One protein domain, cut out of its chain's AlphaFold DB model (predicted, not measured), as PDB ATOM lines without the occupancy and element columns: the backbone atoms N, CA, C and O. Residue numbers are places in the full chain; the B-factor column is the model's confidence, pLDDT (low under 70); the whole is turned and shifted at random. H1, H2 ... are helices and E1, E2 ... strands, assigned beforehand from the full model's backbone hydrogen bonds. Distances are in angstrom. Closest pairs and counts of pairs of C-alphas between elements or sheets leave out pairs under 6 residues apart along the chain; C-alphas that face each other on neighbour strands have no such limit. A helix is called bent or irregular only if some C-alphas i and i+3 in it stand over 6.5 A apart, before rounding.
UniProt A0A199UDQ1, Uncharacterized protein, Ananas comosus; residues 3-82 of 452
ATOM      1  N   ILE A   3      25.687  24.018  23.816       91.19
ATOM      2  CA  ILE A   3      26.177  22.836  24.534       91.19
ATOM      3  C   ILE A   3      26.685  23.232  25.925       91.19
ATOM      4  O   ILE A   3      27.170  24.350  26.116       91.19
ATOM      5  N   SER A   4      26.608  22.309  26.884       89.69
ATOM      6  CA  SER A   4      27.342  22.428  28.148       89.69
ATOM      7  C   SER A   4      28.763  21.889  27.975       89.69
ATOM      8  O   SER A   4      28.976  20.887  27.291       89.69
ATOM      9  N   LEU A   5      29.735  22.556  28.588       90.56
ATOM     10  CA  LEU A   5      31.139  22.165  28.637       90.56
ATOM     11  C   LEU A   5      31.496  21.898  30.105       90.56
ATOM     12  O   LEU A   5      31.851  22.819  30.841       90.56
ATOM     13  N   CYS A   6      31.354  20.643  30.534       88.81
ATOM     14  CA  CYS A   6      31.704  20.190  31.883       88.81
ATOM     15  C   CYS A   6      33.124  19.604  31.929       88.81
ATOM     16  O   CYS A   6      33.612  19.035  30.949       88.81
ATOM     17  N   TRP A   7      33.779  19.682  33.092       89.44
ATOM     18  CA  TRP A   7      35.049  18.988  33.314       89.44
ATOM     19  C   TRP A   7      34.816  17.477  33.418       89.44
ATOM     20  O   TRP A   7      33.952  17.021  34.165       89.44
ATOM     21  N   LYS A   8      35.588  16.672  32.679       88.50
ATOM     22  CA  LYS A   8      35.401  15.216  32.666       88.50
ATOM     23  C   LYS A   8      35.763  14.613  34.029       88.50
ATOM     24  O   LYS A   8      36.930  14.643  34.426       88.50
ATOM     25  N   VAL A   9      34.787  13.995  34.695       86.12
ATOM     26  CA  VAL A   9      34.960  13.259  35.960       86.12
ATOM     27  C   VAL A   9      36.159  12.300  35.890       86.12
ATOM     28  O   VAL A   9      36.338  11.581  34.907       86.12
ATOM     29  N   GLY A  10      37.004  12.318  36.926       85.19
ATOM     30  CA  GLY A  10      38.255  11.549  36.987       85.19
ATOM     31  C   GLY A  10      39.470  12.211  36.316       85.19
ATOM     32  O   GLY A  10      40.576  11.691  36.430       85.19
ATOM     33  N   SER A  11      39.301  13.360  35.653       87.50
ATOM     34  CA  SER A  11      40.416  14.181  35.146       87.50
ATOM     35  C   SER A  11      41.032  15.029  36.269       87.50
ATOM     36  O   SER A  11      40.416  15.224  37.315       87.50
ATOM     37  N   SER A  12      42.247  15.554  36.078       90.81
ATOM     38  CA  SER A  12      42.992  16.209  37.164       90.81
ATOM     39  C   SER A  12      42.289  17.444  37.745       90.81
ATOM     40  O   SER A  12      41.798  18.308  37.018       90.81
ATOM     41  N   ASN A  13      42.327  17.581  39.074       89.75
ATOM     42  CA  ASN A  13      41.782  18.752  39.773       89.75
ATOM     43  C   ASN A  13      42.444  20.067  39.321       89.75
ATOM     44  O   ASN A  13      41.800  21.108  39.316       89.75
ATOM     45  N   SER A  14      43.709  20.024  38.886       91.56
ATOM     46  CA  SER A  14      44.407  21.183  38.317       91.56
ATOM     47  C   SER A  14      43.735  21.741  37.058       91.56
ATOM     48  O   SER A  14      43.731  22.954  36.865       91.56
ATOM     49  N   GLY A  15      43.143  20.884  36.220       90.56
ATOM     50  CA  GLY A  15      42.425  21.318  35.023       90.56
ATOM     51  C   GLY A  15      41.048  21.903  35.338       90.56
ATOM     52  O   GLY A  15      40.665  22.896  34.724       90.56
ATOM     53  N   LEU A  16      40.360  21.383  36.364       90.75
ATOM     54  CA  LEU A  16      39.147  22.004  36.912       90.75
ATOM     55  C   LEU A  16      39.443  23.413  37.450       90.75
ATOM     56  O   LEU A  16      38.756  24.364  37.083       90.75
ATOM     57  N   THR A  17      40.506  23.570  38.247       93.44
ATOM     58  CA  THR A  17      40.946  24.884  38.746       93.44
ATOM     59  C   THR A  17      41.276  25.845  37.603       93.44
ATOM     60  O   THR A  17      40.803  26.977  37.617       93.44
ATOM     61  N   GLY A  18      42.020  25.400  36.582       93.19
ATOM     62  CA  GLY A  18      42.346  26.232  35.416       93.19
ATOM     63  C   GLY A  18      41.120  26.623  34.581       93.19
ATOM     64  O   GLY A  18      41.024  27.753  34.111       93.19
ATOM     65  N   MET A  19      40.137  25.729  34.436       91.75
ATOM     66  CA  MET A  19      38.868  26.038  33.766       91.75
ATOM     67  C   MET A  19      38.051  27.077  34.553       91.75
ATOM     68  O   MET A  19      37.502  28.005  33.957       91.75
ATOM     69  N   LEU A  20      38.020  26.973  35.886       92.25
ATOM     70  CA  LEU A  20      37.390  27.960  36.771       92.25
ATOM     71  C   LEU A  20      38.110  29.319  36.743       92.25
ATOM     72  O   LEU A  20      37.453  30.359  36.739       92.25
ATOM     73  N   GLU A  21      39.442  29.329  36.673       94.94
ATOM     74  CA  GLU A  21      40.250  30.543  36.500       94.94
ATOM     75  C   GLU A  21      39.928  31.244  35.168       94.94
ATOM     76  O   GLU A  21      39.616  32.436  35.154       94.94
ATOM     77  N   VAL A  22      39.879  30.494  34.062       94.12
ATOM     78  CA  VAL A  22      39.470  31.002  32.739       94.12
ATOM     79  C   VAL A  22      38.027  31.523  32.754       94.12
ATOM     80  O   VAL A  22      37.755  32.607  32.230       94.12
ATOM     81  N   ALA A  23      37.098  30.809  33.398       93.38
ATOM     82  CA  ALA A  23      35.716  31.260  33.549       93.38
ATOM     83  C   ALA A  23      35.613  32.567  34.359       93.38
ATOM     84  O   ALA A  23      34.829  33.449  33.998       93.38
ATOM     85  N   ASN A  24      36.427  32.739  35.404       94.06
ATOM     86  CA  ASN A  24      36.512  33.991  36.160       94.06
ATOM     87  C   ASN A  24      37.113  35.125  35.323       94.06
ATOM     88  O   ASN A  24      36.505  36.191  35.247       94.06
ATOM     89  N   GLY A  25      38.207  34.884  34.593       95.12
ATOM     90  CA  GLY A  25      38.802  35.875  33.692       95.12
ATOM     91  C   GLY A  25      37.827  36.388  32.622       95.12
ATOM     92  O   GLY A  25      37.799  37.585  32.323       95.12
ATOM     93  N   TYR A  26      36.956  35.526  32.085       95.31
ATOM     94  CA  TYR A  26      35.874  35.946  31.187       95.31
ATOM     95  C   TYR A  26      34.770  36.751  31.893       95.31
ATOM     96  O   TYR A  26      34.290  37.735  31.327       95.31
ATOM     97  N   ARG A  27      34.393  36.390  33.130       93.31
ATOM     98  CA  ARG A  27      33.418  37.148  33.944       93.31
ATOM     99  C   ARG A  27      33.930  38.547  34.295       93.31
ATOM    100  O   ARG A  27      33.171  39.503  34.199       93.31
ATOM    101  N   GLU A  28      35.196  38.662  34.682       94.88
ATOM    102  CA  GLU A  28      35.831  39.918  35.102       94.88
ATOM    103  C   GLU A  28      36.107  40.865  33.931       94.88
ATOM    104  O   GLU A  28      35.968  42.078  34.069       94.88
ATOM    105  N   SER A  29      36.463  40.325  32.762       95.00
ATOM    106  CA  SER A  29      36.741  41.126  31.562       95.00
ATOM    107  C   SER A  29      35.522  41.378  30.660       95.00
ATOM    108  O   SER A  29      35.679  42.011  29.616       95.00
ATOM    109  N   GLU A  30      34.340  40.882  31.050       93.12
ATOM    110  CA  GLU A  30      33.083  40.858  30.276       93.12
ATOM    111  C   GLU A  30      33.248  40.334  28.835       93.12
ATOM    112  O   GLU A  30      32.674  40.859  27.879       93.12
ATOM    113  N   LYS A  31      34.058  39.280  28.673       93.94
ATOM    114  CA  LYS A  31      34.398  38.668  27.377       93.94
ATOM    115  C   LYS A  31      33.932  37.220  27.288       93.94
ATOM    116  O   LYS A  31      33.519  36.606  28.266       93.94
ATOM    117  N   VAL A  32      34.035  36.673  26.083       95.12
ATOM    118  CA  VAL A  32      33.827  35.256  25.778       95.12
ATOM    119  C   VAL A  32      35.041  34.734  25.014       95.12
ATOM    120  O   VAL A  32      35.690  35.487  24.285       95.12
ATOM    121  N   GLY A  33      35.353  33.453  25.175       96.12
ATOM    122  CA  GLY A  33      36.321  32.763  24.332       96.12
ATOM    123  C   GLY A  33      35.792  32.597  22.909       96.12
ATOM    124  O   GLY A  33      34.584  32.489  22.697       96.12
ATOM    125  N   PHE A  34      36.701  32.547  21.940       96.12
ATOM    126  CA  PHE A  34      36.406  32.247  20.542       96.12
ATOM    127  C   PHE A  34      37.400  31.205  20.030       96.12
ATOM    128  O   PHE A  34      38.605  31.355  20.227       96.12
ATOM    129  N   ALA A  35      36.892  30.174  19.363       96.31
ATOM    130  CA  ALA A  35      37.674  29.132  18.721       96.31
ATOM    131  C   ALA A  35      37.072  28.813  17.347       96.31
ATOM    132  O   ALA A  35      35.889  28.495  17.230       96.31
ATOM    133  N   HIS A  36      37.895  28.861  16.304       95.12
ATOM    134  CA  HIS A  36      37.521  28.334  14.996       95.12
ATOM    135  C   HIS A  36      37.788  26.824  14.991       95.12
ATOM    136  O   HIS A  36      38.923  26.417  15.233       95.12
ATOM    137  N   ILE A  37      36.763  25.997  14.759       92.69
ATOM    138  CA  ILE A  37      36.916  24.531  14.768       92.69
ATOM    139  C   ILE A  37      37.382  24.057  13.391       92.69
ATOM    140  O   ILE A  37      38.395  23.374  13.264       92.69
ATOM    141  N   CYS A  38      36.625  24.412  12.355       89.50
ATOM    142  CA  CYS A  38      36.901  24.069  10.965       89.50
ATOM    143  C   CYS A  38      36.071  24.958  10.024       89.50
ATOM    144  O   CYS A  38      35.188  25.699  10.461       89.50
ATOM    145  N   SER A  39      36.329  24.878   8.717       88.94
ATOM    146  CA  SER A  39      35.660  25.692   7.695       88.94
ATOM    147  C   SER A  39      34.129  25.627   7.786       88.94
ATOM    148  O   SER A  39      33.512  24.633   7.409       88.94
ATOM    149  N   GLY A  40      33.512  26.719   8.250       89.56
ATOM    150  CA  GLY A  40      32.062  26.832   8.444       89.56
ATOM    151  C   GLY A  40      31.563  26.582   9.875       89.56
ATOM    152  O   GLY A  40      30.359  26.678  10.093       89.56
ATOM    153  N   TYR A  41      32.438  26.306  10.846       94.25
ATOM    154  CA  TYR A  41      32.070  26.057  12.244       94.25
ATOM    155  C   TYR A  41      32.908  26.905  13.211       94.25
ATOM    156  O   TYR A  41      34.093  26.652  13.440       94.25
ATOM    157  N   ASP A  42      32.245  27.894  13.807       95.69
ATOM    158  CA  ASP A  42      32.800  28.808  14.805       95.69
ATOM    159  C   ASP A  42      32.212  28.473  16.194       95.69
ATOM    160  O   ASP A  42      31.000  28.280  16.327       95.69
ATOM    161  N   LEU A  43      33.048  28.403  17.235       96.12
ATOM    162  CA  LEU A  43      32.654  28.139  18.624       96.12
ATOM    163  C   LEU A  43      32.955  29.351  19.509       96.12
ATOM    164  O   LEU A  43      34.077  29.851  19.549       96.12
ATOM    165  N   TYR A  44      31.959  29.767  20.285       96.50
ATOM    166  CA  TYR A  44      32.109  30.744  21.360       96.50
ATOM    167  C   TYR A  44      31.996  30.036  22.712       96.50
ATOM    168  O   TYR A  44      31.127  29.185  22.887       96.50
ATOM    169  N   VAL A  45      32.867  30.381  23.659       96.12
ATOM    170  CA  VAL A  45      32.934  29.764  24.993       96.12
ATOM    171  C   VAL A  45      32.638  30.825  26.047       96.12
ATOM    172  O   VAL A  45      33.427  31.741  26.270       96.12
ATOM    173  N   CYS A  46      31.481  30.712  26.687       94.12
ATOM    174  CA  CYS A  46      30.950  31.701  27.618       94.12
ATOM    175  C   CYS A  46      30.991  31.165  29.059       94.12
ATOM    176  O   CYS A  46      30.613  30.013  29.286       94.12
ATOM    177  N   PRO A  47      31.360  31.976  30.066       93.75
ATOM    178  CA  PRO A  47      31.162  31.595  31.459       93.75
ATOM    179  C   PRO A  47      29.663  31.571  31.795       93.75
ATOM    180  O   PRO A  47      28.910  32.486  31.432       93.75
ATOM    181  N   ARG A  48      29.223  30.537  32.520       90.31
ATOM    182  CA  ARG A  48      27.833  30.393  32.971       90.31
ATOM    183  C   ARG A  48      27.456  31.564  33.879       90.31
ATOM    184  O   ARG A  48      28.075  31.804  34.912       90.31
ATOM    185  N   SER A  49      26.486  32.357  33.433       89.44
ATOM    186  CA  SER A  49      26.083  33.602  34.090       89.44
ATOM    187  C   SER A  49      24.695  34.043  33.634       89.44
ATOM    188  O   SER A  49      24.317  33.836  32.478       89.44
ATOM    189  N   ASP A  50      23.956  34.708  34.521       89.00
ATOM    190  CA  ASP A  50      22.560  35.108  34.293       89.00
ATOM    191  C   ASP A  50      22.390  35.987  33.048       89.00
ATOM    192  O   ASP A  50      21.386  35.877  32.346       89.00
ATOM    193  N   LYS A  51      23.396  36.815  32.719       91.31
ATOM    194  CA  LYS A  51      23.439  37.611  31.479       91.31
ATOM    195  C   LYS A  51      23.357  36.710  30.240       91.31
ATOM    196  O   LYS A  51      22.504  36.925  29.383       91.31
ATOM    197  N   ILE A  52      24.216  35.692  30.161       91.25
ATOM    198  CA  ILE A  52      24.282  34.754  29.030       91.25
ATOM    199  C   ILE A  52      23.032  33.866  28.998       91.25
ATOM    200  O   ILE A  52      22.414  33.732  27.944       91.25
ATOM    201  N   ILE A  53      22.605  33.330  30.146       89.19
ATOM    202  CA  ILE A  53      21.395  32.500  30.258       89.19
ATOM    203  C   ILE A  53      20.154  33.283  29.799       89.19
ATOM    204  O   ILE A  53      19.376  32.780  28.992       89.19
ATOM    205  N   THR A  54      20.006  34.546  30.217       91.19
ATOM    206  CA  THR A  54      18.895  35.422  29.797       91.19
ATOM    207  C   THR A  54      18.907  35.684  28.291       91.19
ATOM    208  O   THR A  54      17.848  35.671  27.662       91.19
ATOM    209  N   ILE A  55      20.081  35.897  27.684       92.12
ATOM    210  CA  ILE A  55      20.206  36.066  26.227       92.12
ATOM    211  C   ILE A  55      19.761  34.787  25.505       92.12
ATOM    212  O   ILE A  55      18.944  34.853  24.588       92.12
ATOM    213  N   LEU A  56      20.238  33.619  25.941       91.00
ATOM    214  CA  LEU A  56      19.893  32.337  25.320       91.00
ATOM    215  C   LEU A  56      18.404  31.996  25.483       91.00
ATOM    216  O   LEU A  56      17.770  31.596  24.509       91.00
ATOM    217  N   ALA A  57      17.821  32.244  26.659       90.12
ATOM    218  CA  ALA A  57      16.389  32.088  26.913       90.12
ATOM    219  C   ALA A  57      15.536  33.020  26.038       90.12
ATOM    220  O   ALA A  57      14.581  32.569  25.409       90.12
ATOM    221  N   LYS A  58      15.920  34.300  25.918       91.94
ATOM    222  CA  LYS A  58      15.247  35.282  25.048       91.94
ATOM    223  C   LYS A  58      15.227  34.854  23.574       91.94
ATOM    224  O   LYS A  58      14.299  35.212  22.855       91.94
ATOM    225  N   HIS A  59      16.235  34.105  23.130       89.88
ATOM    226  CA  HIS A  59      16.343  33.581  21.767       89.88
ATOM    227  C   HIS A  59      15.884  32.115  21.625       89.88
ATOM    228  O   HIS A  59      16.143  31.499  20.598       89.88
ATOM    229  N   GLY A  60      15.197  31.549  22.626       88.38
ATOM    230  CA  GLY A  60      14.623  30.197  22.566       88.38
ATOM    231  C   GLY A  60      15.617  29.043  22.757       88.38
ATOM    232  O   GLY A  60      15.201  27.891  22.839       88.38
ATOM    233  N   PHE A  61      16.915  29.323  22.906       84.62
ATOM    234  CA  PHE A  61      17.967  28.313  23.091       84.62
ATOM    235  C   PHE A  61      18.039  27.723  24.513       84.62
ATOM    236  O   PHE A  61      18.915  26.908  24.788       84.62
ATOM    237  N   PHE A  62      17.155  28.136  25.426       77.44
ATOM    238  CA  PHE A  62      17.143  27.706  26.829       77.44
ATOM    239  C   PHE A  62      15.713  27.312  27.248       77.44
ATOM    240  O   PHE A  62      15.003  28.061  27.919       77.44
ATOM    241  N   LYS A  63      15.258  26.140  26.784       68.75
ATOM    242  CA  LYS A  63      13.894  25.615  26.993       68.75
ATOM    243  C   LYS A  63      13.829  24.729  28.251       68.75
ATOM    244  O   LYS A  63      13.772  23.511  28.150       68.75
ATOM    245  N   GLY A  64      13.823  25.347  29.436       56.16
ATOM    246  CA  GLY A  64      13.533  24.670  30.712       56.16
ATOM    247  C   GLY A  64      14.634  24.743  31.779       56.16
ATOM    248  O   GLY A  64      15.693  25.329  31.576       56.16
ATOM    249  N   ILE A  65      14.351  24.149  32.946       51.88
ATOM    250  CA  ILE A  65      15.171  24.266  34.171       51.88
ATOM    251  C   ILE A  65      16.413  23.352  34.146       51.88
ATOM    252  O   ILE A  65      17.357  23.593  34.889       51.88
ATOM    253  N   MET A  66      16.467  22.334  33.277       49.28
ATOM    254  CA  MET A  66      17.560  21.340  33.265       49.28
ATOM    255  C   MET A  66      18.962  21.961  33.149       49.28
ATOM    256  O   MET A  66      19.880  21.545  33.845       49.28
ATOM    257  N   ALA A  67      19.122  23.020  32.350       50.66
ATOM    258  CA  ALA A  67      20.399  23.720  32.196       50.66
ATOM    259  C   ALA A  67      20.731  24.698  33.355       50.66
ATOM    260  O   ALA A  67      21.634  25.527  33.226       50.66
ATOM    261  N   VAL A  68      20.005  24.631  34.480       51.69
ATOM    262  CA  VAL A  68      20.221  25.457  35.684       51.69
ATOM    263  C   VAL A  68      20.902  24.679  36.818       51.69
ATOM    264  O   VAL A  68      21.707  25.290  37.526       51.69
ATOM    265  N   GLU A  69      20.670  23.368  36.975       53.75
ATOM    266  CA  GLU A  69      21.133  22.618  38.164       53.75
ATOM    267  C   GLU A  69      22.410  21.779  38.001       53.75
ATOM    268  O   GLU A  69      23.169  21.695  38.966       53.75
ATOM    269  N   GLU A  70      22.725  21.225  36.826       61.94
ATOM    270  CA  GLU A  70      23.984  20.472  36.667       61.94
ATOM    271  C   GLU A  70      25.190  21.417  36.548       61.94
ATOM    272  O   GLU A  70      25.178  22.337  35.732       61.94
ATOM    273  N   ASP A  71      26.205  21.188  37.386       68.12
ATOM    274  CA  ASP A  71      27.527  21.826  37.470       68.12
ATOM    275  C   ASP A  71      27.603  23.363  37.396       68.12
ATOM    276  O   ASP A  71      27.601  23.982  36.327       68.12
ATOM    277  N   LYS A  72      27.855  23.992  38.555       69.56
ATOM    278  CA  LYS A  72      28.266  25.411  38.665       69.56
ATOM    279  C   LYS A  72      29.566  25.720  37.917       69.56
ATOM    280  O   LYS A  72      29.764  26.853  37.490       69.56
ATOM    281  N   ASP A  73      30.407  24.704  37.759       80.31
ATOM    282  CA  ASP A  73      31.737  24.801  37.164       80.31
ATOM    283  C   ASP A  73      31.694  24.631  35.631       80.31
ATOM    284  O   ASP A  73      32.713  24.764  34.962       80.31
ATOM    285  N   SER A  74      30.517  24.353  35.053       88.25
ATOM    286  CA  SER A  74      30.344  24.216  33.603       88.25
ATOM    287  C   SER A  74      30.431  25.554  32.858       88.25
ATOM    288  O   SER A  74      29.986  26.606  33.328       88.25
ATOM    289  N   MET A  75      30.959  25.500  31.635       92.06
ATOM    290  CA  MET A  75      30.936  26.612  30.683       92.06
ATOM    291  C   MET A  75      29.882  26.374  29.595       92.06
ATOM    292  O   MET A  75      29.480  25.244  29.333       92.06
ATOM    293  N   ILE A  76      29.428  27.440  28.936       93.06
ATOM    294  CA  ILE A  76      28.431  27.364  27.862       93.06
ATOM    295  C   ILE A  76      29.149  27.483  26.515       93.06
ATOM    296  O   ILE A  76      29.764  28.510  26.228       93.06
ATOM    297  N   GLY A  77      29.052  26.453  25.678       95.06
ATOM    298  CA  GLY A  77      29.532  26.480  24.298       95.06
ATOM    299  C   GLY A  77      28.420  26.877  23.326       95.06
ATOM    300  O   GLY A  77      27.370  26.240  23.284       95.06
ATOM    301  N   CYS A  78      28.651  27.892  22.499       94.38
ATOM    302  CA  CYS A  78      27.753  28.300  21.421       94.38
ATOM    303  C   CYS A  78      28.405  27.990  20.068       94.38
ATOM    304  O   CYS A  78      29.299  28.711  19.625       94.38
ATOM    305  N   VAL A  79      27.956  26.917  19.411       94.62
ATOM    306  CA  VAL A  79      28.434  26.494  18.085       94.62
ATOM    307  C   VAL A  79      27.575  27.142  17.000       94.62
ATOM    308  O   VAL A  79      26.363  26.889  16.909       94.62
ATOM    309  N   ILE A  80      28.210  27.951  16.155       94.00
ATOM    310  CA  ILE A  80      27.612  28.617  15.000       94.00
ATOM    311  C   ILE A  80      28.029  27.871  13.731       94.00
ATOM    312  O   ILE A  80      29.193  27.897  13.332       94.00
ATOM    313  N   TRP A  81      27.055  27.238  13.071       93.62
ATOM    314  CA  TRP A  81      27.242  26.716  11.720       93.62
ATOM    315  C   TRP A  81      26.990  27.824  10.700       93.62
ATOM    316  O   TRP A  81      25.869  28.310  10.533       93.62
ATOM    317  N   ARG A  82      28.043  28.213   9.994       86.94
ATOM    318  CA  ARG A  82      27.991  29.123   8.857       86.94
ATOM    319  C   ARG A  82      27.857  28.272   7.607       86.94
ATOM    320  O   ARG A  82      28.853  27.781   7.076       86.94
TER     321      ARG A  82
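AT A GLANCE: This is residues 3 to 82 of the 452 residues of an uncharacterized protein of Ananas comosus (UniProt A0A199UDQ1). A strongly twisted antiparallel sheet, with three longer strands, E4, E3 and E2, and the short E1 at one edge, has its helices spread round the end where E3 finishes and E4 starts. The long helix H1 and the shorter H2 each only graze the sheet near that end, reaching away from it separately; the small H3 is not on the sheet, and the E2 and E3 hairpin makes the sheet's other end. The printed part has 80 residues, with three named helices and four named strands in the chain order E1 H1 E2 E3 H2 H3 E4; the sheet's order is E1 E4 E3 E2, and the class is mixed, helices and strands. The whole is compact, with a radius of gyration of the C-alphas of 13.1 A and spans of 34 by 33 by 26 A.

HOW THE PARTS SIT: In the sheet, E4, residues 75 to 81, and E3, residues 41 to 47, are antiparallel inner strands at 159 degrees, with N 46 and O 76 2.8 A apart, within hydrogen-bond range. E2, residues 33 to 38, is an edge strand and forms a hairpin with E3, at 158 degrees; N 35 and O 43 are 2.8 A apart, within range. E1, residues 3 to 5, is the other edge strand, antiparallel to E4 at 138 degrees, with N 5 and O 75 2.8 A apart, within range. H1, residues 13 to 28, only grazes the sheet with its residues 19 to 27; its closest C-alphas to E3 are those of Ala 23 and Pro 47, 5.0 A. H2, residues 50 to 58, only grazes the sheet with its residues 52 to 56; its closest C-alphas to E3 are those of Cys 46 and Ile 52, 7.5 A. H3, residues 66 to 69, is not on the sheet and is only just apart from E1, closest 8.1 A. H1, H2 and H3 are apart from one another. In H1 and H2 every O i to N i+4 pair is within hydrogen-bond range; H3 is too short for such a pair.

IN THESE COORDINATES: E3 is 20.0 A long, E4 19.3 A and E2 16.0 A from first to last C-alpha; E1 measures 6.5 A, beginning at C-alpha 3 (26.177, 22.836, 24.534). H1 is 22.5 A long and begins at C-alpha 13 (41.782, 18.752, 39.773). H2 is 11.8 A long. H3 is neither bent nor irregular, but only just: C-alphas 66 and 69 are 6.2 A apart. E4 ends at C-alpha 81 (27.242, 26.716, 11.720).

THE WHOLE: The C-alphas of Ser 12 and Lys 58, the two farthest apart, are 35.8 A from each other. The printed part has no cut, and no link is long. Residues 9 to 14, of which 13 and 14 belong to H1, stand free. The mean pLDDT of the printed part is 87.4; residues 63 to 72 are under 70.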